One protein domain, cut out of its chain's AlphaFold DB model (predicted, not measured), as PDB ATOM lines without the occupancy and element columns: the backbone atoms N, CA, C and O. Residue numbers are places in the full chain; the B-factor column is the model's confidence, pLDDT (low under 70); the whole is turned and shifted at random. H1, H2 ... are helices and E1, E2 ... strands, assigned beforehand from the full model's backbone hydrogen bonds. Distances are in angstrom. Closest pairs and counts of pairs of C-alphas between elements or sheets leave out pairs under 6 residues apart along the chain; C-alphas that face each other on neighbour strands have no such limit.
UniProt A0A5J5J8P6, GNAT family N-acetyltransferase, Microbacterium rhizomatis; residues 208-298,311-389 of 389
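This is residues 208 to 298 and 311 to 389 of the 389 residues of the protein "GNAT family N-acetyltransferase" of Microbacterium rhizomatis (UniProt A0A5J5J8P6). Two lobes stand side by side, each a twisted four-stranded sheet with helix packed on it: H1 and H2 cover one face of the sheet E2 E3 E1 E4, and H5 packs on the sheet E6 E7 E5 E8. H3 and H6 reach from lobe to lobe. The 170 printed residues hold six named helices and eight named strands, in the order E1 H1 E2 E3 H2 E4 H3 H4 E5 E6 E7 H5 E8 H6; both sheets are antiparallel and the class is mixed. The whole is compact, with a radius of gyration of the C-alphas of 15.4 A, and spans 40 by 34 by 31 A.

E1, residues 208 to 213, begins at C-alpha 208 (20.810, -37.737, 25.270). H1 is 226 to 235, E2 239 to 244 and E3 249 to 254. H2, 258 to 273, is 21.8 A long. E4 is 279 to 283, H3 284 to 293, H4 314 to 317 and E5 318 to 322. E6, 339 to 345, is 17.4 A long. E7 is 348 to 353, H5 361 to 369 and E8 374 to 377. H6, 378 to 388, is 15.4 A long and ends at C-alpha 388 (16.354, -37.828, 17.091).

In the first sheet N 210 and O 282 (E1, E4) are 2.8 A apart, N 211 and O 250 (E1, E3) 2.8 A, and N 242 and O 251 (hairpin E2, E3) 2.8 A. H1 and H2 touch, C-alphas 232 and 268 being closest at 4.9 A, at a steep tilt of 57 degrees, opposite ways. Three layers, helices on both faces of a sheet, are H1 and H2, this sheet, and H6. In the second sheet N 320 and O 376 (E5, E8) are 2.8 A apart, N 321 and O 349 (E5, E7) 2.8 A, and N 340 and O 352 (hairpin E6, E7) 2.9 A. H5 and H6 are on its opposite faces; H3 and H4 only graze it. E1 H1 E2, E3 H2 E4 and E7 H5 E8 are split strand-helix-strand units, another strand between their two, with right-handed crossovers. H6 touches H3, closest at C-alphas 385 and 288, 5.7 A, and H4, at 378 and 315, 6.4 A. Every O i to N i+4 pair is within hydrogen-bond range in H1, H2, H3, H5 and H6; H4 is too short for one.

The farthest C-alphas, Ala 271 and Asp 298, are 46.9 A apart. Residues 299 to 310 are not printed, and 8.7 A separates C-alphas 298 and 311. The links E1 to H1 and E5 to E6 are long. Mean pLDDT of the printed part is 86.4; residues 296 to 298, 311 to 314 and 331 to 337 are under 70.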
ATOM      1  N   ARG A 208      20.385 -37.497  26.644       92.69
ATOM      2  CA  ARG A 208      20.810 -37.737  25.270       92.69
ATOM      3  C   ARG A 208      21.871 -36.705  24.910       92.69
ATOM      4  O   ARG A 208      21.664 -35.508  25.079       92.69
ATOM      5  N   CYS A 209      22.982 -37.187  24.391       94.50
ATOM      6  CA  CYS A 209      24.163 -36.418  24.056       94.50
ATOM      7  C   CYS A 209      24.599 -36.753  22.629       94.50
ATOM      8  O   CYS A 209      24.372 -37.859  22.129       94.50
ATOM      9  N   VAL A 210      25.255 -35.796  21.983       96.50
ATOM     10  CA  VAL A 210      25.851 -35.945  20.658       96.50
ATOM     11  C   VAL A 210      27.364 -35.856  20.802       96.50
ATOM     12  O   VAL A 210      27.886 -34.819  21.208       96.50
ATOM     13  N   ALA A 211      28.058 -36.938  20.458       97.00
ATOM     14  CA  ALA A 211      29.507 -36.992  20.365       97.00
ATOM     15  C   ALA A 211      29.960 -36.712  18.923       97.00
ATOM     16  O   ALA A 211      29.506 -37.344  17.964       97.00
ATOM     17  N   PHE A 212      30.889 -35.773  18.777       96.62
ATOM     18  CA  PHE A 212      31.494 -35.356  17.520       96.62
ATOM     19  C   PHE A 212      32.962 -35.765  17.505       96.62
ATOM     20  O   PHE A 212      33.813 -35.145  18.144       96.62
ATOM     21  N   PHE A 213      33.268 -36.800  16.736       94.94
ATOM     22  CA  PHE A 213      34.623 -37.286  16.536       94.94
ATOM     23  C   PHE A 213      35.292 -36.520  15.393       94.94
ATOM     24  O   PHE A 213      34.792 -36.465  14.260       94.94
ATOM     25  N   ARG A 214      36.453 -35.923  15.671       91.44
ATOM     26  CA  ARG A 214      37.242 -35.193  14.671       91.44
ATOM     27  C   ARG A 214      37.999 -36.159  13.756       91.44
ATOM     28  O   ARG A 214      38.509 -37.182  14.204       91.44
ATOM     29  N   ASN A 215      38.145 -35.796  12.478       85.88
ATOM     30  CA  ASN A 215      38.933 -36.531  11.474       85.88
ATOM     31  C   ASN A 215      38.547 -38.016  11.337       85.88
ATOM     32  O   ASN A 215      39.404 -38.902  11.219       85.88
ATOM     33  N   VAL A 216      37.242 -38.283  11.340       82.44
ATOM     34  CA  VAL A 216      36.684 -39.614  11.111       82.44
ATOM     35  C   VAL A 216      35.989 -39.662   9.757       82.44
ATOM     36  O   VAL A 216      34.954 -39.031   9.565       82.44
ATOM     37  N   ASN A 217      36.548 -40.468   8.854       77.44
ATOM     38  CA  ASN A 217      35.935 -40.869   7.593       77.44
ATOM     39  C   ASN A 217      35.811 -42.392   7.609       77.44
ATOM     40  O   ASN A 217      36.761 -43.108   7.282       77.44
ATOM     41  N   GLN A 218      34.668 -42.902   8.068       74.00
ATOM     42  CA  GLN A 218      34.486 -44.346   8.212       74.00
ATOM     43  C   GLN A 218      34.591 -45.030   6.838       74.00
ATOM     44  O   GLN A 218      34.037 -44.553   5.852       74.00
ATOM     45  N   GLY A 219      35.333 -46.138   6.775       71.00
ATOM     46  CA  GLY A 219      35.621 -46.860   5.528       71.00
ATOM     47  C   GLY A 219      36.950 -46.488   4.858       71.00
ATOM     48  O   GLY A 219      37.369 -47.181   3.935       71.00
ATOM     49  N   GLN A 220      37.659 -45.457   5.335       78.38
ATOM     50  CA  GLN A 220      39.027 -45.153   4.900       78.38
ATOM     51  C   GLN A 220      40.072 -45.844   5.789       78.38
ATOM     52  O   GLN A 220      39.902 -45.983   7.004       78.38
ATOM     53  N   ARG A 221      41.192 -46.274   5.191       79.25
ATOM     54  CA  ARG A 221      42.296 -46.918   5.921       79.25
ATOM     55  C   ARG A 221      42.888 -45.945   6.947       79.25
ATOM     56  O   ARG A 221      43.196 -44.810   6.604       79.25
ATOM     57  N   GLY A 222      43.078 -46.398   8.186       79.94
ATOM     58  CA  GLY A 222      43.625 -45.565   9.266       79.94
ATOM     59  C   GLY A 222      42.600 -44.661   9.966       79.94
ATOM     60  O   GLY A 222      42.994 -43.790  10.741       79.94
ATOM     61  N   HIS A 223      41.301 -44.865   9.720       86.69
ATOM     62  CA  HIS A 223      40.216 -44.223  10.464       86.69
ATOM     63  C   HIS A 223      39.473 -45.242  11.341       86.69
ATOM     64  O   HIS A 223      39.357 -46.410  10.957       86.69
ATOM     65  N   PRO A 224      38.960 -44.826  12.512       85.75
ATOM     66  CA  PRO A 224      38.160 -45.703  13.356       85.75
ATOM     67  C   PRO A 224      36.856 -46.110  12.652       85.75
ATOM     68  O   PRO A 224      36.243 -45.316  11.934       85.75
ATOM     69  N   SER A 225      36.440 -47.363  12.853       88.06
ATOM     70  CA  SER A 225      35.154 -47.875  12.376       88.06
ATOM     71  C   SER A 225      34.010 -47.326  13.232       88.06
ATOM     72  O   SER A 225      34.237 -46.866  14.350       88.06
ATOM     73  N   GLY A 226      32.769 -47.418  12.743       86.31
ATOM     74  CA  GLY A 226      31.593 -47.093  13.561       86.31
ATOM     75  C   GLY A 226      31.529 -47.904  14.860       86.31
ATOM     76  O   GLY A 226      31.181 -47.350  15.897       86.31
ATOM     77  N   THR A 227      31.964 -49.166  14.823       88.50
ATOM     78  CA  THR A 227      32.085 -50.029  16.005       88.50
ATOM     79  C   THR A 227      33.065 -49.461  17.027       88.50
ATOM     80  O   THR A 227      32.697 -49.328  18.186       88.50
ATOM     81  N   HIS A 228      34.265 -49.032  16.607       91.69
ATOM     82  CA  HIS A 228      35.228 -48.421  17.533       91.69
ATOM     83  C   HIS A 228      34.662 -47.174  18.220       91.69
ATOM     84  O   HIS A 228      34.934 -46.963  19.397       91.69
ATOM     85  N   LEU A 229      33.883 -46.351  17.506       93.69
ATOM     86  CA  LEU A 229      33.275 -45.159  18.104       93.69
ATOM     87  C   LEU A 229      32.207 -45.522  19.141       93.69
ATOM     88  O   LEU A 229      32.204 -44.957  20.230       93.69
ATOM     89  N   GLY A 230      31.312 -46.458  18.810       92.12
ATOM     90  CA  GLY A 230      30.242 -46.877  19.719       92.12
ATOM     91  C   GLY A 230      30.773 -47.575  20.972       92.12
ATOM     92  O   GLY A 230      30.322 -47.299  22.081       92.12
ATOM     93  N   GLU A 231      31.790 -48.423  20.818       93.38
ATOM     94  CA  GLU A 231      32.446 -49.079  21.951       93.38
ATOM     95  C   GLU A 231      33.222 -48.088  22.827       93.38
ATOM     96  O   GLU A 231      33.153 -48.185  24.047       93.38
ATOM     97  N   ALA A 232      33.903 -47.099  22.235       95.50
ATOM     98  CA  ALA A 232      34.569 -46.045  23.002       95.50
ATOM     99  C   ALA A 232      33.574 -45.215  23.829       95.50
ATOM    100  O   ALA A 232      33.851 -44.887  24.977       95.50
ATOM    101  N   MET A 233      32.397 -44.909  23.275       95.88
ATOM    102  CA  MET A 233      31.331 -44.256  24.039       95.88
ATOM    103  C   MET A 233      30.790 -45.160  25.148       95.88
ATOM    104  O   MET A 233      30.532 -44.686  26.248       95.88
ATOM    105  N   THR A 234      30.637 -46.457  24.885       94.00
ATOM    106  CA  THR A 234      30.179 -47.413  25.904       94.00
ATOM    107  C   THR A 234      31.145 -47.455  27.089       94.00
ATOM    108  O   THR A 234      30.709 -47.366  28.234       94.00
ATOM    109  N   ASP A 235      32.453 -47.508  26.825       93.12
ATOM    110  CA  ASP A 235      33.483 -47.464  27.870       93.12
ATOM    111  C   ASP A 235      33.483 -46.144  28.647       93.12
ATOM    112  O   ASP A 235      33.759 -46.133  29.843       93.12
ATOM    113  N   ALA A 236      33.140 -45.040  27.980       92.44
ATOM    114  CA  ALA A 236      32.989 -43.721  28.589       92.44
ATOM    115  C   ALA A 236      31.647 -43.531  29.325       92.44
ATOM    116  O   ALA A 236      31.305 -42.413  29.703       92.44
ATOM    117  N   GLY A 237      30.859 -44.597  29.510       88.94
ATOM    118  CA  GLY A 237      29.627 -44.571  30.301       88.94
ATOM    119  C   GLY A 237      28.357 -44.209  29.528       88.94
ATOM    120  O   GLY A 237      27.314 -43.975  30.141       88.94
ATOM    121  N   PHE A 238      28.395 -44.179  28.193       93.06
ATOM    122  CA  PHE A 238      27.182 -43.995  27.399       93.06
ATOM    123  C   PHE A 238      26.371 -45.295  27.304       93.06
ATOM    124  O   PHE A 238      26.865 -46.355  26.925       93.06
ATOM    125  N   LEU A 239      25.074 -45.186  27.571       88.56
ATOM    126  CA  LEU A 239      24.060 -46.209  27.374       88.56
ATOM    127  C   LEU A 239      23.421 -46.063  25.995       88.56
ATOM    128  O   LEU A 239      22.682 -45.108  25.731       88.56
ATOM    129  N   GLY A 240      23.676 -47.056  25.143       87.31
ATOM    130  CA  GLY A 240      23.192 -47.097  23.768       87.31
ATOM    131  C   GLY A 240      23.863 -46.030  22.904       87.31
ATOM    132  O   GLY A 240      23.779 -44.839  23.186       87.31
ATOM    133  N   SER A 241      24.514 -46.449  21.824       89.81
ATOM    134  CA  SER A 241      25.165 -45.538  20.883       89.81
ATOM    135  C   SER A 241      24.712 -45.830  19.461       89.81
ATOM    136  O   SER A 241      24.791 -46.976  19.014       89.81
ATOM    137  N   GLU A 242      24.297 -44.804  18.730       92.75
ATOM    138  CA  GLU A 242      23.936 -44.916  17.321       92.75
ATOM    139  C   GLU A 242      24.711 -43.892  16.489       92.75
ATOM    140  O   GLU A 242      24.683 -42.689  16.749       92.75
ATOM    141  N   GLY A 243      25.426 -44.376  15.473       90.56
ATOM    142  CA  GLY A 243      26.125 -43.512  14.529       90.56
ATOM    143  C   GLY A 243      25.146 -42.788  13.607       90.56
ATOM    144  O   GLY A 243      24.287 -43.410  12.982       90.56
ATOM    145  N   PHE A 244      25.318 -41.479  13.453       89.38
ATOM    146  CA  PHE A 244      24.598 -40.681  12.473       89.38
ATOM    147  C   PHE A 244      25.504 -40.377  11.279       89.38
ATOM    148  O   PHE A 244      26.351 -39.490  11.335       89.38
ATOM    149  N   ARG A 245      25.281 -41.088  10.166       85.12
ATOM    150  CA  ARG A 245      26.139 -41.063   8.962       85.12
ATOM    151  C   ARG A 245      27.582 -41.529   9.252       85.12
ATOM    152  O   ARG A 245      27.978 -41.793  10.379       85.12
ATOM    153  N   ALA A 246      28.390 -41.630   8.197       80.81
ATOM    154  CA  ALA A 246      29.787 -42.078   8.258       80.81
ATOM    155  C   ALA A 246      30.795 -40.964   8.635       80.81
ATOM    156  O   ALA A 246      31.987 -41.076   8.346       80.81
ATOM    157  N   ASN A 247      30.320 -39.871   9.243       80.56
ATOM    158  CA  ASN A 247      31.072 -38.630   9.459       80.56
ATOM    159  C   ASN A 247      31.460 -38.403  10.931       80.56
ATOM    160  O   ASN A 247      31.698 -37.266  11.331       80.56
ATOM    161  N   GLY A 248      31.469 -39.453  11.754       89.12
ATOM    162  CA  GLY A 248      31.887 -39.361  13.153       89.12
ATOM    163  C   GLY A 248      30.928 -38.588  14.061       89.12
ATOM    164  O   GLY A 248      31.387 -38.009  15.036       89.12
ATOM    165  N   ILE A 249      29.632 -38.533  13.746       94.44
ATOM    166  CA  ILE A 249      28.603 -38.113  14.707       94.44
ATOM    167  C   ILE A 249      28.003 -39.377  15.314       94.44
ATOM    168  O   ILE A 249      27.592 -40.274  14.578       94.44
ATOM    169  N   VAL A 250      27.949 -39.460  16.638       96.00
ATOM    170  CA  VAL A 250      27.337 -40.588  17.348       96.00
ATOM    171  C   VAL A 250      26.463 -40.045  18.471       96.00
ATOM    172  O   VAL A 250      26.865 -39.138  19.194       96.00
ATOM    173  N   VAL A 251      25.249 -40.571  18.591       96.19
ATOM    174  CA  VAL A 251      24.276 -40.172  19.610       96.19
ATOM    175  C   VAL A 251      24.197 -41.265  20.660       96.19
ATOM    176  O   VAL A 251      24.117 -42.440  20.309       96.19
ATOM    177  N   GLY A 252      24.190 -40.893  21.936       95.00
ATOM    178  CA  GLY A 252      23.980 -41.839  23.029       95.00
ATOM    179  C   GLY A 252      23.437 -41.174  24.282       95.00
ATOM    180  O   GLY A 252      23.317 -39.951  24.328       95.00
ATOM    181  N   THR A 253      23.077 -41.966  25.289       94.12
ATOM    182  CA  THR A 253      22.581 -41.438  26.570       94.12
ATOM    183  C   THR A 253      23.662 -41.560  27.627       94.12
ATOM    184  O   THR A 253      24.198 -42.642  27.789       94.12
ATOM    185  N   ALA A 254      23.984 -40.507  28.367       90.62
ATOM    186  CA  ALA A 254      24.986 -40.576  29.430       90.62
ATOM    187  C   ALA A 254      24.599 -39.721  30.635       90.62
ATOM    188  O   ALA A 254      23.772 -38.812  30.536       90.62
ATOM    189  N   VAL A 255      25.212 -40.032  31.771       86.06
ATOM    190  CA  VAL A 255      25.192 -39.212  32.984       86.06
ATOM    191  C   VAL A 255      26.558 -38.540  33.119       86.06
ATOM    192  O   VAL A 255      27.567 -39.139  32.764       86.06
ATOM    193  N   GLY A 256      26.588 -37.303  33.616       81.69
ATOM    194  CA  GLY A 256      27.826 -36.569  33.879       81.69
ATOM    195  C   GLY A 256      28.067 -35.386  32.940       81.69
ATOM    196  O   GLY A 256      27.280 -35.081  32.040       81.69
ATOM    197  N   ALA A 257      29.162 -34.669  33.193       81.69
ATOM    198  CA  ALA A 257      29.502 -33.453  32.465       81.69
ATOM    199  C   ALA A 257      29.956 -33.763  31.022       81.69
ATOM    200  O   ALA A 257      30.880 -34.563  30.844       81.69
ATOM    201  N   PRO A 258      29.440 -33.064  29.988       87.56
ATOM    202  CA  PRO A 258      29.848 -33.292  28.598       87.56
ATOM    203  C   PRO A 258      31.362 -33.205  28.357       87.56
ATOM    204  O   PRO A 258      31.907 -33.964  27.564       87.56
ATOM    205  N   ALA A 259      32.068 -32.314  29.061       86.56
ATOM    206  CA  ALA A 259      33.520 -32.186  28.930       86.56
ATOM    207  C   ALA A 259      34.284 -33.420  29.448       86.56
ATOM    208  O   ALA A 259      35.292 -33.794  28.852       86.56
ATOM    209  N   GLN A 260      33.805 -34.049  30.526       87.75
ATOM    210  CA  GLN A 260      34.409 -35.269  31.066       87.75
ATOM    211  C   GLN A 260      34.104 -36.456  30.150       87.75
ATOM    212  O   GLN A 260      35.024 -37.125  29.698       87.75
ATOM    213  N   LEU A 261      32.836 -36.603  29.745       92.25
ATOM    214  CA  LEU A 261      32.410 -37.612  28.773       92.25
ATOM    215  C   LEU A 261      33.220 -37.541  27.470       92.25
ATOM    216  O   LEU A 261      33.581 -38.569  26.902       92.25
ATOM    217  N   ALA A 262      33.528 -36.333  26.988       94.06
ATOM    218  CA  ALA A 262      34.361 -36.125  25.808       94.06
ATOM    219  C   ALA A 262      35.808 -36.614  26.007       94.06
ATOM    220  O   ALA A 262      36.344 -37.274  25.115       94.06
ATOM    221  N   ALA A 263      36.421 -36.313  27.157       93.62
ATOM    222  CA  ALA A 263      37.768 -36.767  27.496       93.62
ATOM    223  C   ALA A 263      37.826 -38.297  27.624       93.62
ATOM    224  O   ALA A 263      38.625 -38.933  26.939       93.62
ATOM    225  N   ASP A 264      36.905 -38.885  28.389       94.88
ATOM    226  CA  ASP A 264      36.834 -40.333  28.608       94.88
ATOM    227  C   ASP A 264      36.597 -41.084  27.289       94.88
ATOM    228  O   ASP A 264      37.239 -42.096  27.008       94.88
ATOM    229  N   THR A 265      35.735 -40.545  26.416       96.69
ATOM    230  CA  THR A 265      35.493 -41.120  25.082       96.69
ATOM    231  C   THR A 265      36.741 -41.048  24.199       96.69
ATOM    232  O   THR A 265      37.009 -41.980  23.434       96.69
ATOM    233  N   ALA A 266      37.510 -39.956  24.264       96.00
ATOM    234  CA  ALA A 266      38.747 -39.812  23.497       96.00
ATOM    235  C   ALA A 266      39.820 -40.811  23.962       96.00
ATOM    236  O   ALA A 266      40.440 -41.473  23.122       96.00
ATOM    237  N   ASP A 267      39.981 -40.977  25.275       96.44
ATOM    238  CA  ASP A 267      40.919 -41.932  25.871       96.44
ATOM    239  C   ASP A 267      40.526 -43.381  25.548       96.44
ATOM    240  O   ASP A 267      41.365 -44.167  25.092       96.44
ATOM    241  N   ALA A 268      39.240 -43.723  25.671       96.12
ATOM    242  CA  ALA A 268      38.722 -45.037  25.298       96.12
ATOM    243  C   ALA A 268      38.925 -45.333  23.801       96.12
ATOM    244  O   ALA A 268      39.359 -46.426  23.418       96.12
ATOM    245  N   LEU A 269      38.685 -44.351  22.924       95.31
ATOM    246  CA  LEU A 269      38.919 -44.508  21.488       95.31
ATOM    247  C   LEU A 269      40.399 -44.731  21.173       95.31
ATOM    248  O   LEU A 269      40.725 -45.557  20.310       95.31
ATOM    249  N   ALA A 270      41.289 -44.006  21.847       94.44
ATOM    250  CA  ALA A 270      42.724 -44.168  21.687       94.44
ATOM    251  C   ALA A 270      43.181 -45.555  22.152       94.44
ATOM    252  O   ALA A 270      43.940 -46.206  21.434       94.44
ATOM    253  N   ALA A 271      42.670 -46.038  23.286       92.94
ATOM    254  CA  ALA A 271      42.953 -47.379  23.786       92.94
ATOM    255  C   ALA A 271      42.482 -48.475  22.814       92.94
ATOM    256  O   ALA A 271      43.197 -49.451  22.591       92.94
ATOM    257  N   ARG A 272      41.312 -48.298  22.185       89.81
ATOM    258  CA  ARG A 272      40.728 -49.292  21.266       89.81
ATOM    259  C   ARG A 272      41.362 -49.305  19.883       89.81
ATOM    260  O   ARG A 272      41.620 -50.364  19.321       89.81
ATOM    261  N   SER A 273      41.562 -48.126  19.301       88.50
ATOM    262  CA  SER A 273      41.971 -47.987  17.899       88.50
ATOM    263  C   SER A 273      43.448 -47.641  17.710       88.50
ATOM    264  O   SER A 273      43.938 -47.684  16.582       88.50
ATOM    265  N   GLY A 274      44.155 -47.268  18.782       89.12
ATOM    266  CA  GLY A 274      45.515 -46.727  18.723       89.12
ATOM    267  C   GLY A 274      45.593 -45.329  18.097       89.12
ATOM    268  O   GLY A 274      46.684 -44.852  17.785       89.12
ATOM    269  N   LEU A 275      44.452 -44.667  17.869       87.50
ATOM    270  CA  LEU A 275      44.371 -43.372  17.198       87.50
ATOM    271  C   LEU A 275      43.883 -42.296  18.162       87.50
ATOM    272  O   LEU A 275      42.729 -42.292  18.573       87.50
ATOM    273  N   GLN A 276      44.740 -41.315  18.428       89.75
ATOM    274  CA  GLN A 276      44.351 -40.113  19.157       89.75
ATOM    275  C   GLN A 276      43.469 -39.222  18.276       89.75
ATOM    276  O   GLN A 276      43.866 -38.834  17.167       89.75
ATOM    277  N   ARG A 277      42.255 -38.918  18.740       90.31
ATOM    278  CA  ARG A 277      41.285 -38.053  18.055       90.31
ATOM    279  C   ARG A 277      40.567 -37.191  19.082       90.31
ATOM    280  O   ARG A 277      40.124 -37.695  20.103       90.31
ATOM    281  N   ALA A 278      40.422 -35.903  18.775       93.31
ATOM    282  CA  ALA A 278      39.579 -35.029  19.576       93.31
ATOM    283  C   ALA A 278      38.115 -35.476  19.454       93.31
ATOM    284  O   ALA A 278      37.630 -35.730  18.342       93.31
ATOM    285  N   VAL A 279      37.442 -35.549  20.596       96.25
ATOM    286  CA  VAL A 279      36.011 -35.818  20.718       96.25
ATOM    287  C   VAL A 279      35.390 -34.632  21.435       96.25
ATOM    288  O   VAL A 279      35.970 -34.104  22.379       96.25
ATOM    289  N   PHE A 280      34.222 -34.200  20.975       96.56
ATOM    290  CA  PHE A 280      33.441 -33.147  21.617       96.56
ATOM    291  C   PHE A 280      32.052 -33.682  21.913       96.56
ATOM    292  O   PHE A 280      31.483 -34.371  21.073       96.56
ATOM    293  N   VAL A 281      31.500 -33.369  23.081       94.88
ATOM    294  CA  VAL A 281      30.160 -33.813  23.475       94.88
ATOM    295  C   VAL A 281      29.311 -32.594  23.810       94.88
ATOM    296  O   VAL A 281      29.744 -31.710  24.554       94.88
ATOM    297  N   LEU A 282      28.103 -32.552  23.252       93.56
ATOM    298  CA  LEU A 282      27.057 -31.590  23.595       93.56
ATOM    299  C   LEU A 282      25.780 -32.338  23.978       93.56
ATOM    300  O   LEU A 282      25.566 -33.470  23.536       93.56
ATOM    301  N   ALA A 283      24.929 -31.704  24.781       91.38
ATOM    302  CA  ALA A 283      23.598 -32.234  25.041       91.38
ATOM    303  C   ALA A 283      22.749 -32.146  23.758       91.38
ATOM    304  O   ALA A 283      22.925 -31.242  22.940       91.38
ATOM    305  N   PHE A 284      21.878 -33.128  23.522       94.00
ATOM    306  CA  PHE A 284      21.102 -33.180  22.280       94.00
ATOM    307  C   PHE A 284      20.081 -32.043  22.177       94.00
ATOM    308  O   PHE A 284      19.901 -31.502  21.093       94.00
ATOM    309  N   ASP A 285      19.444 -31.679  23.289       90.69
ATOM    310  CA  ASP A 285      18.542 -30.528  23.389       90.69
ATOM    311  C   ASP A 285      19.267 -29.214  23.077       90.69
ATOM    312  O   ASP A 285      18.784 -28.444  22.260       90.69
ATOM    313  N   GLU A 286      20.478 -29.015  23.599       91.62
ATOM    314  CA  GLU A 286      21.319 -27.862  23.245       91.62
ATOM    315  C   GLU A 286      21.615 -27.815  21.736       91.62
ATOM    316  O   GLU A 286      21.495 -26.767  21.105       91.62
ATOM    317  N   VAL A 287      21.976 -28.952  21.128       94.31
ATOM    318  CA  VAL A 287      22.188 -29.026  19.672       94.31
ATOM    319  C   VAL A 287      20.895 -28.719  18.913       94.31
ATOM    320  O   VAL A 287      20.950 -28.014  17.907       94.31
ATOM    321  N   ALA A 288      19.752 -29.236  19.369       93.38
ATOM    322  CA  ALA A 288      18.453 -28.995  18.749       93.38
ATOM    323  C   ALA A 288      18.069 -27.512  18.808       93.38
ATOM    324  O   ALA A 288      17.800 -26.934  17.760       93.38
ATOM    325  N   ASP A 289      18.167 -26.882  19.980       90.31
ATOM    326  CA  ASP A 289      17.861 -25.463  20.182       90.31
ATOM    327  C   ASP A 289      18.717 -24.567  19.279       90.31
ATOM    328  O   ASP A 289      18.203 -23.653  18.630       90.31
ATOM    329  N   ILE A 290      20.025 -24.847  19.180       90.94
ATOM    330  CA  ILE A 290      20.908 -24.075  18.299       90.94
ATOM    331  C   ILE A 290      20.514 -24.287  16.838       90.94
ATOM    332  O   ILE A 290      20.394 -23.324  16.090       90.94
ATOM    333  N   VAL A 291      20.317 -25.532  16.399       91.19
ATOM    334  CA  VAL A 291      19.970 -25.838  15.001       91.19
ATOM    335  C   VAL A 291      18.623 -25.230  14.609       91.19
ATOM    336  O   VAL A 291      18.495 -24.717  13.494       91.19
ATOM    337  N   ASP A 292      17.643 -25.253  15.509       88.56
ATOM    338  CA  ASP A 292      16.311 -24.695  15.285       88.56
ATOM    339  C   ASP A 292      16.333 -23.163  15.229       88.56
ATOM    340  O   ASP A 292      15.608 -22.581  14.421       88.56
ATOM    341  N   ALA A 293      17.237 -22.500  15.961       85.94
ATOM    342  CA  ALA A 293      17.462 -21.055  15.834       85.94
ATOM    343  C   ALA A 293      17.954 -20.631  14.432       85.94
ATOM    344  O   ALA A 293      17.765 -19.483  14.035       85.94
ATOM    345  N   PHE A 294      18.547 -21.553  13.663       83.38
ATOM    346  CA  PHE A 294      18.954 -21.350  12.263       83.38
ATOM    347  C   PHE A 294      18.063 -22.106  11.268       83.38
ATOM    348  O   PHE A 294      18.445 -22.305  10.107       83.38
ATOM    349  N   ALA A 295      16.877 -22.557  11.691       72.00
ATOM    350  CA  ALA A 295      15.908 -23.120  10.769       72.00
ATOM    351  C   ALA A 295      15.490 -22.051   9.740       72.00
ATOM    352  O   ALA A 295      15.278 -20.890  10.099       72.00
ATOM    353  N   PRO A 296      15.372 -22.417   8.451       64.69
ATOM    354  CA  PRO A 296      14.936 -21.471   7.445       64.69
ATOM    355  C   PRO A 296      13.514 -21.018   7.741       64.69
ATOM    356  O   PRO A 296      12.669 -21.835   8.121       64.69
ATOM    357  N   VAL A 297      13.253 -19.732   7.528       58.22
ATOM    358  CA  VAL A 297      11.903 -19.193   7.682       58.22
ATOM    359  C   VAL A 297      11.005 -19.806   6.618       58.22
ATOM    360  O   VAL A 297      11.386 -19.921   5.451       58.22
ATOM    361  N   ASP A 298       9.801 -20.195   7.021       54.00
ATOM    362  CA  ASP A 298       8.752 -20.560   6.081       54.00
ATOM    363  C   ASP A 298       8.272 -19.282   5.376       54.00
ATOM    364  O   ASP A 298       7.490 -18.499   5.923       54.00
ATOM    365  N   ALA A 311      17.260 -17.407   4.959       59.72
ATOM    366  CA  ALA A 311      16.645 -17.872   3.715       59.72
ATOM    367  C   ALA A 311      17.018 -19.352   3.426       59.72
ATOM    368  O   ALA A 311      18.106 -19.801   3.797       59.72
ATOM    369  N   PRO A 312      16.147 -20.169   2.795       59.59
ATOM    370  CA  PRO A 312      16.408 -21.600   2.578       59.59
ATOM    371  C   PRO A 312      17.713 -21.926   1.834       59.59
ATOM    372  O   PRO A 312      18.341 -22.948   2.115       59.59
ATOM    373  N   ASP A 313      18.116 -21.070   0.900       62.84
ATOM    374  CA  ASP A 313      19.371 -21.133   0.152       62.84
ATOM    375  C   ASP A 313      20.586 -20.799   1.030       62.84
ATOM    376  O   ASP A 313      21.609 -21.486   0.948       62.84
ATOM    377  N   GLU A 314      20.452 -19.856   1.963       69.75
ATOM    378  CA  GLU A 314      21.513 -19.485   2.905       69.75
ATOM    379  C   GLU A 314      21.874 -20.610   3.887       69.75
ATOM    380  O   GLU A 314      23.025 -20.707   4.308       69.75
ATOM    381  N   VAL A 315      20.951 -21.529   4.206       73.50
ATOM    382  CA  VAL A 315      21.232 -22.674   5.101       73.50
ATOM    383  C   VAL A 315      22.351 -23.566   4.554       73.50
ATOM    384  O   VAL A 315      23.094 -24.177   5.322       73.50
ATOM    385  N   SER A 316      22.488 -23.652   3.228       81.12
ATOM    386  CA  SER A 316      23.540 -24.446   2.584       81.12
ATOM    387  C   SER A 316      24.945 -23.863   2.787       81.12
ATOM    388  O   SER A 316      25.926 -24.603   2.734       81.12
ATOM    389  N   HIS A 317      25.031 -22.571   3.106       85.12
ATOM    390  CA  HIS A 317      26.273 -21.872   3.421       85.12
ATOM    391  C   HIS A 317      26.667 -21.989   4.900       85.12
ATOM    392  O   HIS A 317      27.770 -21.581   5.263       85.12
ATOM    393  N   LEU A 318      25.794 -22.523   5.760       89.88
ATOM    394  CA  LEU A 318      26.026 -22.577   7.199       89.88
ATOM    395  C   LEU A 318      26.741 -23.861   7.633       89.88
ATOM    396  O   LEU A 318      26.384 -24.972   7.230       89.88
ATOM    397  N   GLU A 319      27.694 -23.717   8.547       92.06
ATOM    398  CA  GLU A 319      28.365 -24.817   9.235       92.06
ATOM    399  C   GLU A 319      28.252 -24.663  10.749       92.06
ATOM    400  O   GLU A 319      28.452 -23.586  11.304       92.06
ATOM    401  N   PHE A 320      27.949 -25.772  11.415       93.75
ATOM    402  CA  PHE A 320      27.934 -25.906  12.862       93.75
ATOM    403  C   PHE A 320      29.275 -26.481  13.318       93.75
ATOM    404  O   PHE A 320      29.623 -27.614  12.975       93.75
ATOM    405  N   SER A 321      30.026 -25.684  14.063       94.00
ATOM    406  CA  SER A 321      31.348 -26.001  14.595       94.00
ATOM    407  C   SER A 321      31.249 -26.322  16.078       94.00
ATOM    408  O   SER A 321      30.572 -25.609  16.815       94.00
ATOM    409  N   VAL A 322      31.963 -27.354  16.521       95.25
ATOM    410  CA  VAL A 322      32.073 -27.736  17.935       95.25
ATOM    411  C   VAL A 322      33.528 -27.854  18.357       95.25
ATOM    412  O   VAL A 322      34.389 -28.262  17.569       95.25
ATOM    413  N   PHE A 323      33.791 -27.470  19.601       93.94
ATOM    414  CA  PHE A 323      35.119 -27.404  20.207       93.94
ATOM    415  C   PHE A 323      35.018 -27.514  21.737       93.94
ATOM    416  O   PHE A 323      33.940 -27.757  22.281       93.94
ATOM    417  N   ASP A 324      36.144 -27.387  22.447       88.62
ATOM    418  CA  ASP A 324      36.167 -27.442  23.915       88.62
ATOM    419  C   ASP A 324      35.200 -26.405  24.521       88.62
ATOM    420  O   ASP A 324      35.312 -25.204  24.270       88.62
ATOM    421  N   ARG A 325      34.265 -26.876  25.355       83.69
ATOM    422  CA  ARG A 325      33.228 -26.059  26.006       83.69
ATOM    423  C   ARG A 325      33.770 -24.961  26.919       83.69
ATOM    424  O   ARG A 325      33.043 -24.020  27.229       83.69
ATOM    425  N   ARG A 326      35.027 -25.066  27.352       79.81
ATOM    426  CA  ARG A 326      35.707 -24.037  28.158       79.81
ATOM    427  C   ARG A 326      36.065 -22.798  27.336       79.81
ATOM    428  O   ARG A 326      36.372 -21.762  27.917       79.81
ATOM    429  N   VAL A 327      36.029 -22.898  26.009       80.81
ATOM    430  CA  VAL A 327      36.327 -21.805  25.089       80.81
ATOM    431  C   VAL A 327      35.030 -21.122  24.659       80.81
ATOM    432  O   VAL A 327      34.036 -21.778  24.346       80.81
ATOM    433  N   VAL A 328      35.059 -19.791  24.613       76.25
ATOM    434  CA  VAL A 328      34.010 -18.959  24.018       76.25
ATOM    435  C   VAL A 328      34.613 -18.242  22.820       76.25
ATOM    436  O   VAL A 328      35.684 -17.646  22.922       76.25
ATOM    437  N   VAL A 329      33.928 -18.315  21.685       77.75
ATOM    438  CA  VAL A 329      34.252 -17.511  20.506       77.75
ATOM    439  C   VAL A 329      33.386 -16.266  20.574       77.75
ATOM    440  O   VAL A 329      32.167 -16.383  20.626       77.75
ATOM    441  N   GLU A 330      33.977 -15.079  20.574       72.25
ATOM    442  CA  GLU A 330      33.214 -13.854  20.328       72.25
ATOM    443  C   GLU A 330      33.076 -13.645  18.815       72.25
ATOM    444  O   GLU A 330      33.974 -14.009  18.050       72.25
ATOM    445  N   GLY A 331      31.941 -13.098  18.371       63.06
ATOM    446  CA  GLY A 331      31.669 -12.829  16.957       63.06
ATOM    447  C   GLY A 331      32.637 -11.792  16.390       63.06
ATOM    448  O   GLY A 331      32.361 -10.596  16.408       63.06
ATOM    449  N   VAL A 332      33.788 -12.249  15.899       59.88
ATOM    450  CA  VAL A 332      34.813 -11.407  15.283       59.88
ATOM    451  C   VAL A 332      34.889 -11.741  13.791       59.88
ATOM    452  O   VAL A 332      35.166 -12.893  13.443       59.88
ATOM    453  N   PRO A 333      34.698 -10.763  12.886       58.88
ATOM    454  CA  PRO A 333      34.927 -10.969  11.462       58.88
ATOM    455  C   PRO A 333      36.387 -11.357  11.217       58.88
ATOM    456  O   PRO A 333      37.309 -10.589  11.512       58.88
ATOM    457  N   VAL A 334      36.625 -12.544  10.656       62.94
ATOM    458  CA  VAL A 334      37.989 -13.001  10.373       62.94
ATOM    459  C   VAL A 334      38.432 -12.460   9.018       62.94
ATOM    460  O   VAL A 334      38.092 -12.997   7.966       62.94
ATOM    461  N   ARG A 335      39.209 -11.368   9.025       55.81
ATOM    462  CA  ARG A 335      39.737 -10.762   7.789       55.81
ATOM    463  C   ARG A 335      40.532 -11.779   6.961       55.81
ATOM    464  O   ARG A 335      41.503 -12.358   7.442       55.81
ATOM    465  N   GLY A 336      40.167 -11.908   5.685       59.25
ATOM    466  CA  GLY A 336      40.901 -12.706   4.696       59.25
ATOM    467  C   GLY A 336      40.497 -14.180   4.612       59.25
ATOM    468  O   GLY A 336      41.177 -14.938   3.923       59.25
ATOM    469  N   ILE A 337      39.418 -14.595   5.284       64.44
ATOM    470  CA  ILE A 337      38.810 -15.917   5.104       64.44
ATOM    471  C   ILE A 337      37.403 -15.741   4.530       64.44
ATOM    472  O   ILE A 337      36.669 -14.859   4.958       64.44
ATOM    473  N   HIS A 338      37.038 -16.596   3.577       75.69
ATOM    474  CA  HIS A 338      35.704 -16.690   2.973       75.69
ATOM    475  C   HIS A 338      34.671 -17.323   3.930       75.69
ATOM    476  O   HIS A 338      34.011 -18.306   3.582       75.69
ATOM    477  N   CYS A 339      34.649 -16.862   5.183       80.88
ATOM    478  CA  CYS A 339      33.898 -17.451   6.284       80.88
ATOM    479  C   CYS A 339      33.675 -16.425   7.406       80.88
ATOM    480  O   CYS A 339      34.630 -15.822   7.900       80.88
ATOM    481  N   GLU A 340      32.427 -16.253   7.835       84.69
ATOM    482  CA  GLU A 340      32.020 -15.350   8.915       84.69
ATOM    483  C   GLU A 340      31.450 -16.145  10.096       84.69
ATOM    484  O   GLU A 340      30.650 -17.054   9.891       84.69
ATOM    485  N   VAL A 341      31.815 -15.797  11.336       86.12
ATOM    486  CA  VAL A 341      31.149 -16.320  12.543       86.12
ATOM    487  C   VAL A 341      29.883 -15.504  12.785       86.12
ATOM    488  O   VAL A 341      29.974 -14.323  13.105       86.12
ATOM    489  N   ILE A 342      28.714 -16.130  12.645       86.44
ATOM    490  CA  ILE A 342      27.418 -15.441  12.764       86.44
ATOM    491  C   ILE A 342      26.750 -15.655  14.124       86.44
ATOM    492  O   ILE A 342      25.888 -14.875  14.516       86.44
ATOM    493  N   ALA A 343      27.150 -16.701  14.850       86.75
ATOM    494  CA  ALA A 343      26.749 -16.943  16.229       86.75
ATOM    495  C   ALA A 343      27.724 -17.888  16.924       86.75
ATOM    496  O   ALA A 343      28.420 -18.675  16.279       86.75
ATOM    497  N   SER A 344      27.745 -17.836  18.247       89.81
ATOM    498  CA  SER A 344      28.629 -18.660  19.058       89.81
ATOM    499  C   SER A 344      28.161 -18.736  20.504       89.81
ATOM    500  O   SER A 344      27.399 -17.900  20.988       89.81
ATOM    501  N   GLY A 345      28.654 -19.756  21.194       86.75
ATOM    502  CA  GLY A 345      28.466 -19.954  22.620       86.75
ATOM    503  C   GLY A 345      29.577 -20.826  23.195       86.75
ATOM    504  O   GLY A 345      30.648 -20.983  22.604       86.75
ATOM    505  N   HIS A 346      29.328 -21.399  24.369       85.62
ATOM    506  CA  HIS A 346      30.277 -22.294  25.024       85.62
ATOM    507  C   HIS A 346      30.448 -23.592  24.225       85.62
ATOM    508  O   HIS A 346      29.550 -24.431  24.194       85.62
ATOM    509  N   GLY A 347      31.614 -23.775  23.598       89.50
ATOM    510  CA  GLY A 347      31.948 -24.998  22.855       89.50
ATOM    511  C   GLY A 347      31.293 -25.152  21.484       89.50
ATOM    512  O   GLY A 347      31.385 -26.234  20.899       89.50
ATOM    513  N   TRP A 348      30.636 -24.113  20.963       93.50
ATOM    514  CA  TRP A 348      30.039 -24.143  19.630       93.50
ATOM    515  C   TRP A 348      30.097 -22.787  18.919       93.50
ATOM    516  O   TRP A 348      30.126 -21.725  19.544       93.50
ATOM    517  N   ALA A 349      30.093 -22.828  17.588       92.44
ATOM    518  CA  ALA A 349      29.928 -21.661  16.729       92.44
ATOM    519  C   ALA A 349      29.191 -22.036  15.442       92.44
ATOM    520  O   ALA A 349      29.357 -23.141  14.926       92.44
ATOM    521  N   VAL A 350      28.409 -21.109  14.897       91.38
ATOM    522  CA  VAL A 350      27.834 -21.216  13.556       91.38
ATOM    523  C   VAL A 350      28.553 -20.234  12.648       91.38
ATOM    524  O   VAL A 350      28.654 -19.042  12.950       91.38
ATOM    525  N   THR A 351      29.054 -20.745  11.529       89.44
ATOM    526  CA  THR A 351      29.755 -19.952  10.523       89.44
ATOM    527  C   THR A 351      29.021 -19.964   9.193       89.44
ATOM    528  O   THR A 351      28.418 -20.971   8.830       89.44
ATOM    529  N   ARG A 352      29.113 -18.870   8.439       88.38
ATOM    530  CA  ARG A 352      28.615 -18.741   7.068       88.38
ATOM    531  C   ARG A 352      29.795 -18.721   6.101       88.38
ATOM    532  O   ARG A 352      30.654 -17.854   6.216       88.38
ATOM    533  N   ASN A 353      29.833 -19.656   5.157       85.62
ATOM    534  CA  ASN A 353      30.842 -19.723   4.099       85.62
ATOM    535  C   ASN A 353      30.387 -18.951   2.854       85.62
ATOM    536  O   ASN A 353      29.229 -19.056   2.453       85.62
ATOM    537  N   ASP A 354      31.304 -18.279   2.157       80.88
ATOM    538  CA  ASP A 354      30.971 -17.587   0.894       80.88
ATOM    539  C   ASP A 354      30.625 -18.574  -0.240       80.88
ATOM    540  O   ASP A 354      29.944 -18.230  -1.205       80.88
ATOM    541  N   HIS A 355      31.093 -19.822  -0.130       76.88
ATOM    542  CA  HIS A 355      30.883 -20.875  -1.121       76.88
ATOM    543  C   HIS A 355      30.423 -22.175  -0.458       76.88
ATOM    544  O   HIS A 355      31.091 -22.683   0.442       76.88
ATOM    545  N   VAL A 356      29.337 -22.760  -0.972       70.25
ATOM    546  CA  VAL A 356      28.744 -24.016  -0.467       70.25
ATOM    547  C   VAL A 356      29.713 -25.203  -0.568       70.25
ATOM    548  O   VAL A 356      29.747 -26.059   0.312       70.25
ATOM    549  N   ASP A 357      30.562 -25.231  -1.599       71.12
ATOM    550  CA  ASP A 357      31.472 -26.356  -1.865       71.12
ATOM    551  C   ASP A 357      32.782 -26.301  -1.060       71.12
ATOM    552  O   ASP A 357      33.653 -27.162  -1.211       71.12
ATOM    553  N   ARG A 358      32.975 -25.270  -0.228       74.75
ATOM    554  CA  ARG A 358      34.210 -25.069   0.538       74.75
ATOM    555  C   ARG A 358      33.902 -24.943   2.022       74.75
ATOM    556  O   ARG A 358      33.563 -23.868   2.500       74.75
ATOM    557  N   SER A 359      34.131 -26.028   2.755       80.44
ATOM    558  CA  SER A 359      34.121 -26.005   4.218       80.44
ATOM    559  C   SER A 359      35.272 -25.137   4.736       80.44
ATOM    560  O   SER A 359      36.442 -25.468   4.526       80.44
ATOM    561  N   GLN A 360      34.948 -24.008   5.368       85.12
ATOM    562  CA  GLN A 360      35.920 -23.090   5.974       85.12
ATOM    563  C   GLN A 360      35.654 -22.844   7.464       85.12
ATOM    564  O   GLN A 360      36.494 -22.225   8.115       85.12
ATOM    565  N   GLY A 361      34.573 -23.376   8.046       84.38
ATOM    566  CA  GLY A 361      34.261 -23.209   9.467       84.38
ATOM    567  C   GLY A 361      35.381 -23.723  10.368       84.38
ATOM    568  O   GLY A 361      35.931 -22.970  11.167       84.38
ATOM    569  N   THR A 362      35.829 -24.968  10.156       89.69
ATOM    570  CA  THR A 362      36.907 -25.577  10.962       89.69
ATOM    571  C   THR A 362      38.190 -24.730  10.961       89.69
ATOM    572  O   THR A 362      38.593 -24.296  12.038       89.69
ATOM    573  N   PRO A 363      38.836 -24.429   9.812       89.19
ATOM    574  CA  PRO A 363      40.074 -23.644   9.816       89.19
ATOM    575  C   PRO A 363      39.885 -22.202  10.316       89.19
ATOM    576  O   PRO A 363      40.834 -21.621  10.843       89.19
ATOM    577  N   THR A 364      38.689 -21.624  10.169       87.75
ATOM    578  CA  THR A 364      38.364 -20.288  10.693       87.75
ATOM    579  C   THR A 364      38.345 -20.292  12.213       87.75
ATOM    580  O   THR A 364      39.063 -19.511  12.836       87.75
ATOM    581  N   ILE A 365      37.576 -21.203  12.814       89.06
ATOM    582  CA  ILE A 365      37.456 -21.282  14.268       89.06
ATOM    583  C   ILE A 365      38.778 -21.739  14.893       89.06
ATOM    584  O   ILE A 365      39.221 -21.106  15.844       89.06
ATOM    585  N   GLU A 366      39.476 -22.740  14.337       91.06
ATOM    586  CA  GLU A 366      40.779 -23.187  14.869       91.06
ATOM    587  C   GLU A 366      41.799 -22.040  14.910       91.06
ATOM    588  O   GLU A 366      42.571 -21.934  15.862       91.06
ATOM    589  N   ARG A 367      41.788 -21.140  13.915       87.88
ATOM    590  CA  ARG A 367      42.656 -19.953  13.904       87.88
ATOM    591  C   ARG A 367      42.279 -18.941  14.984       87.88
ATOM    592  O   ARG A 367      43.171 -18.293  15.521       87.88
ATOM    593  N   LEU A 368      40.988 -18.790  15.272       87.06
ATOM    594  CA  LEU A 368      40.502 -17.883  16.310       87.06
ATOM    595  C   LEU A 368      40.856 -18.374  17.715       87.06
ATOM    596  O   LEU A 368      41.254 -17.566  18.549       87.06
ATOM    597  N   ILE A 369      40.723 -19.678  17.972       89.25
ATOM    598  CA  ILE A 369      40.819 -20.219  19.336       89.25
ATOM    599  C   ILE A 369      42.110 -20.986  19.632       89.25
ATOM    600  O   ILE A 369      42.392 -21.278  20.791       89.25
ATOM    601  N   GLY A 370      42.894 -21.341  18.612       88.81
ATOM    602  CA  GLY A 370      44.145 -22.088  18.777       88.81
ATOM    603  C   GLY A 370      43.968 -23.515  19.310       88.81
ATOM    604  O   GLY A 370      44.933 -24.109  19.789       88.81
ATOM    605  N   SER A 371      42.758 -24.074  19.245       90.00
ATOM    606  CA  SER A 371      42.425 -25.414  19.732       90.00
ATOM    607  C   SER A 371      41.662 -26.218  18.669       90.00
ATOM    608  O   SER A 371      41.161 -25.631  17.707       90.00
ATOM    609  N   PRO A 372      41.613 -27.561  18.778       93.88
ATOM    610  CA  PRO A 372      40.955 -28.399  17.780       93.88
ATOM    611  C   PRO A 372      39.456 -28.104  17.656       93.88
ATOM    612  O   PRO A 372      38.759 -27.979  18.660       93.88
ATOM    613  N   VAL A 373      38.954 -28.094  16.421       93.44
ATOM    614  CA  VAL A 373      37.528 -27.906  16.097       93.44
ATOM    615  C   VAL A 373      37.079 -29.012  15.145       93.44
ATOM    616  O   VAL A 373      37.877 -29.578  14.388       93.44
ATOM    617  N   THR A 374      35.786 -29.326  15.135       93.50
ATOM    618  CA  THR A 374      35.183 -30.045  14.011       93.50
ATOM    619  C   THR A 374      33.870 -29.404  13.581       93.50
ATOM    620  O   THR A 374      33.083 -28.986  14.422       93.50
ATOM    621  N   SER A 375      33.640 -29.328  12.266       92.56
ATOM    622  CA  SER A 375      32.456 -28.670  11.697       92.56
ATOM    623  C   SER A 375      31.594 -29.631  10.891       92.56
ATOM    624  O   SER A 375      32.090 -30.604  10.313       92.56
ATOM    625  N   ARG A 376      30.289 -29.376  10.853       92.12
ATOM    626  CA  ARG A 376      29.302 -30.115  10.060       92.12
ATOM    627  C   ARG A 376      28.377 -29.118   9.373       92.12
ATOM    628  O   ARG A 376      27.911 -28.181  10.008       92.12
ATOM    629  N   GLY A 377      28.079 -29.330   8.093       90.81
ATOM    630  CA  GLY A 377      27.115 -28.486   7.382       90.81
ATOM    631  C   GLY A 377      25.751 -28.484   8.077       90.81
ATOM    632  O   GLY A 377      25.295 -29.527   8.561       90.81
ATOM    633  N   MET A 378      25.078 -27.337   8.099       91.50
ATOM    634  CA  MET A 378      23.814 -27.155   8.817       91.50
ATOM    635  C   MET A 378      22.718 -28.110   8.323       91.50
ATOM    636  O   MET A 378      21.928 -28.627   9.108       91.50
ATOM    637  N   SER A 379      22.717 -28.464   7.035       87.88
ATOM    638  CA  SER A 379      21.822 -29.490   6.477       87.88
ATOM    639  C   SER A 379      21.992 -30.870   7.131       87.88
ATOM    640  O   SER A 379      21.016 -31.597   7.329       87.88
ATOM    641  N   THR A 380      23.222 -31.232   7.507       90.62
ATOM    642  CA  THR A 380      23.521 -32.476   8.227       90.62
ATOM    643  C   THR A 380      22.994 -32.404   9.653       90.62
ATOM    644  O   THR A 380      22.355 -33.355  10.097       90.62
ATOM    645  N   MET A 381      23.192 -31.273  10.333       94.38
ATOM    646  CA  MET A 381      22.707 -31.064  11.699       94.38
ATOM    647  C   MET A 381      21.179 -31.046  11.779       94.38
ATOM    648  O   MET A 381      20.604 -31.701  12.637       94.38
ATOM    649  N   ARG A 382      20.492 -30.433  10.812       91.56
ATOM    650  CA  ARG A 382      19.027 -30.524  10.703       91.56
ATOM    651  C   ARG A 382      18.547 -31.958  10.484       91.56
ATOM    652  O   ARG A 382      17.526 -32.359  11.030       91.56
ATOM    653  N   GLY A 383      19.274 -32.739   9.683       91.81
ATOM    654  CA  GLY A 383      18.992 -34.163   9.507       91.81
ATOM    655  C   GLY A 383      19.191 -34.977  10.789       91.81
ATOM    656  O   GLY A 383      18.456 -35.936  11.004       91.81
ATOM    657  N   LEU A 384      20.163 -34.591  11.625       93.94
ATOM    658  CA  LEU A 384      20.394 -35.184  12.941       93.94
ATOM    659  C   LEU A 384      19.211 -34.883  13.864       93.94
ATOM    660  O   LEU A 384      18.590 -35.817  14.358       93.94
ATOM    661  N   VAL A 385      18.864 -33.603  14.031       93.75
ATOM    662  CA  VAL A 385      17.752 -33.168  14.893       93.75
ATOM    663  C   VAL A 385      16.459 -33.864  14.471       93.75
ATOM    664  O   VAL A 385      15.893 -34.609  15.253       93.75
ATOM    665  N   ARG A 386      16.082 -33.817  13.187       92.81
ATOM    666  CA  ARG A 386      14.873 -34.501  12.680       92.81
ATOM    667  C   ARG A 386      14.815 -36.012  12.930       92.81
ATOM    668  O   ARG A 386      13.723 -36.566  12.922       92.81
ATOM    669  N   ARG A 387      15.958 -36.697  13.041       93.31
ATOM    670  CA  ARG A 387      16.000 -38.149  13.295       93.31
ATOM    671  C   ARG A 387      15.803 -38.477  14.775       93.31
ATOM    672  O   ARG A 387      15.337 -39.571  15.079       93.31
ATOM    673  N   TYR A 388      16.219 -37.574  15.658       89.44
ATOM    674  CA  TYR A 388      16.354 -37.828  17.091       89.44
ATOM    675  C   TYR A 388      15.510 -36.894  17.975       89.44
ATOM    676  O   TYR A 388      15.540 -37.063  19.191       89.44
ATOM    677  N   SER A 389      14.780 -35.936  17.408       82.88
ATOM    678  CA  SER A 389      13.624 -35.276  18.032       82.88
ATOM    679  C   SER A 389      12.438 -36.229  18.047       82.88
ATOM    680  O   SER A 389      11.760 -36.283  19.095       82.88
TER     681      SER A 389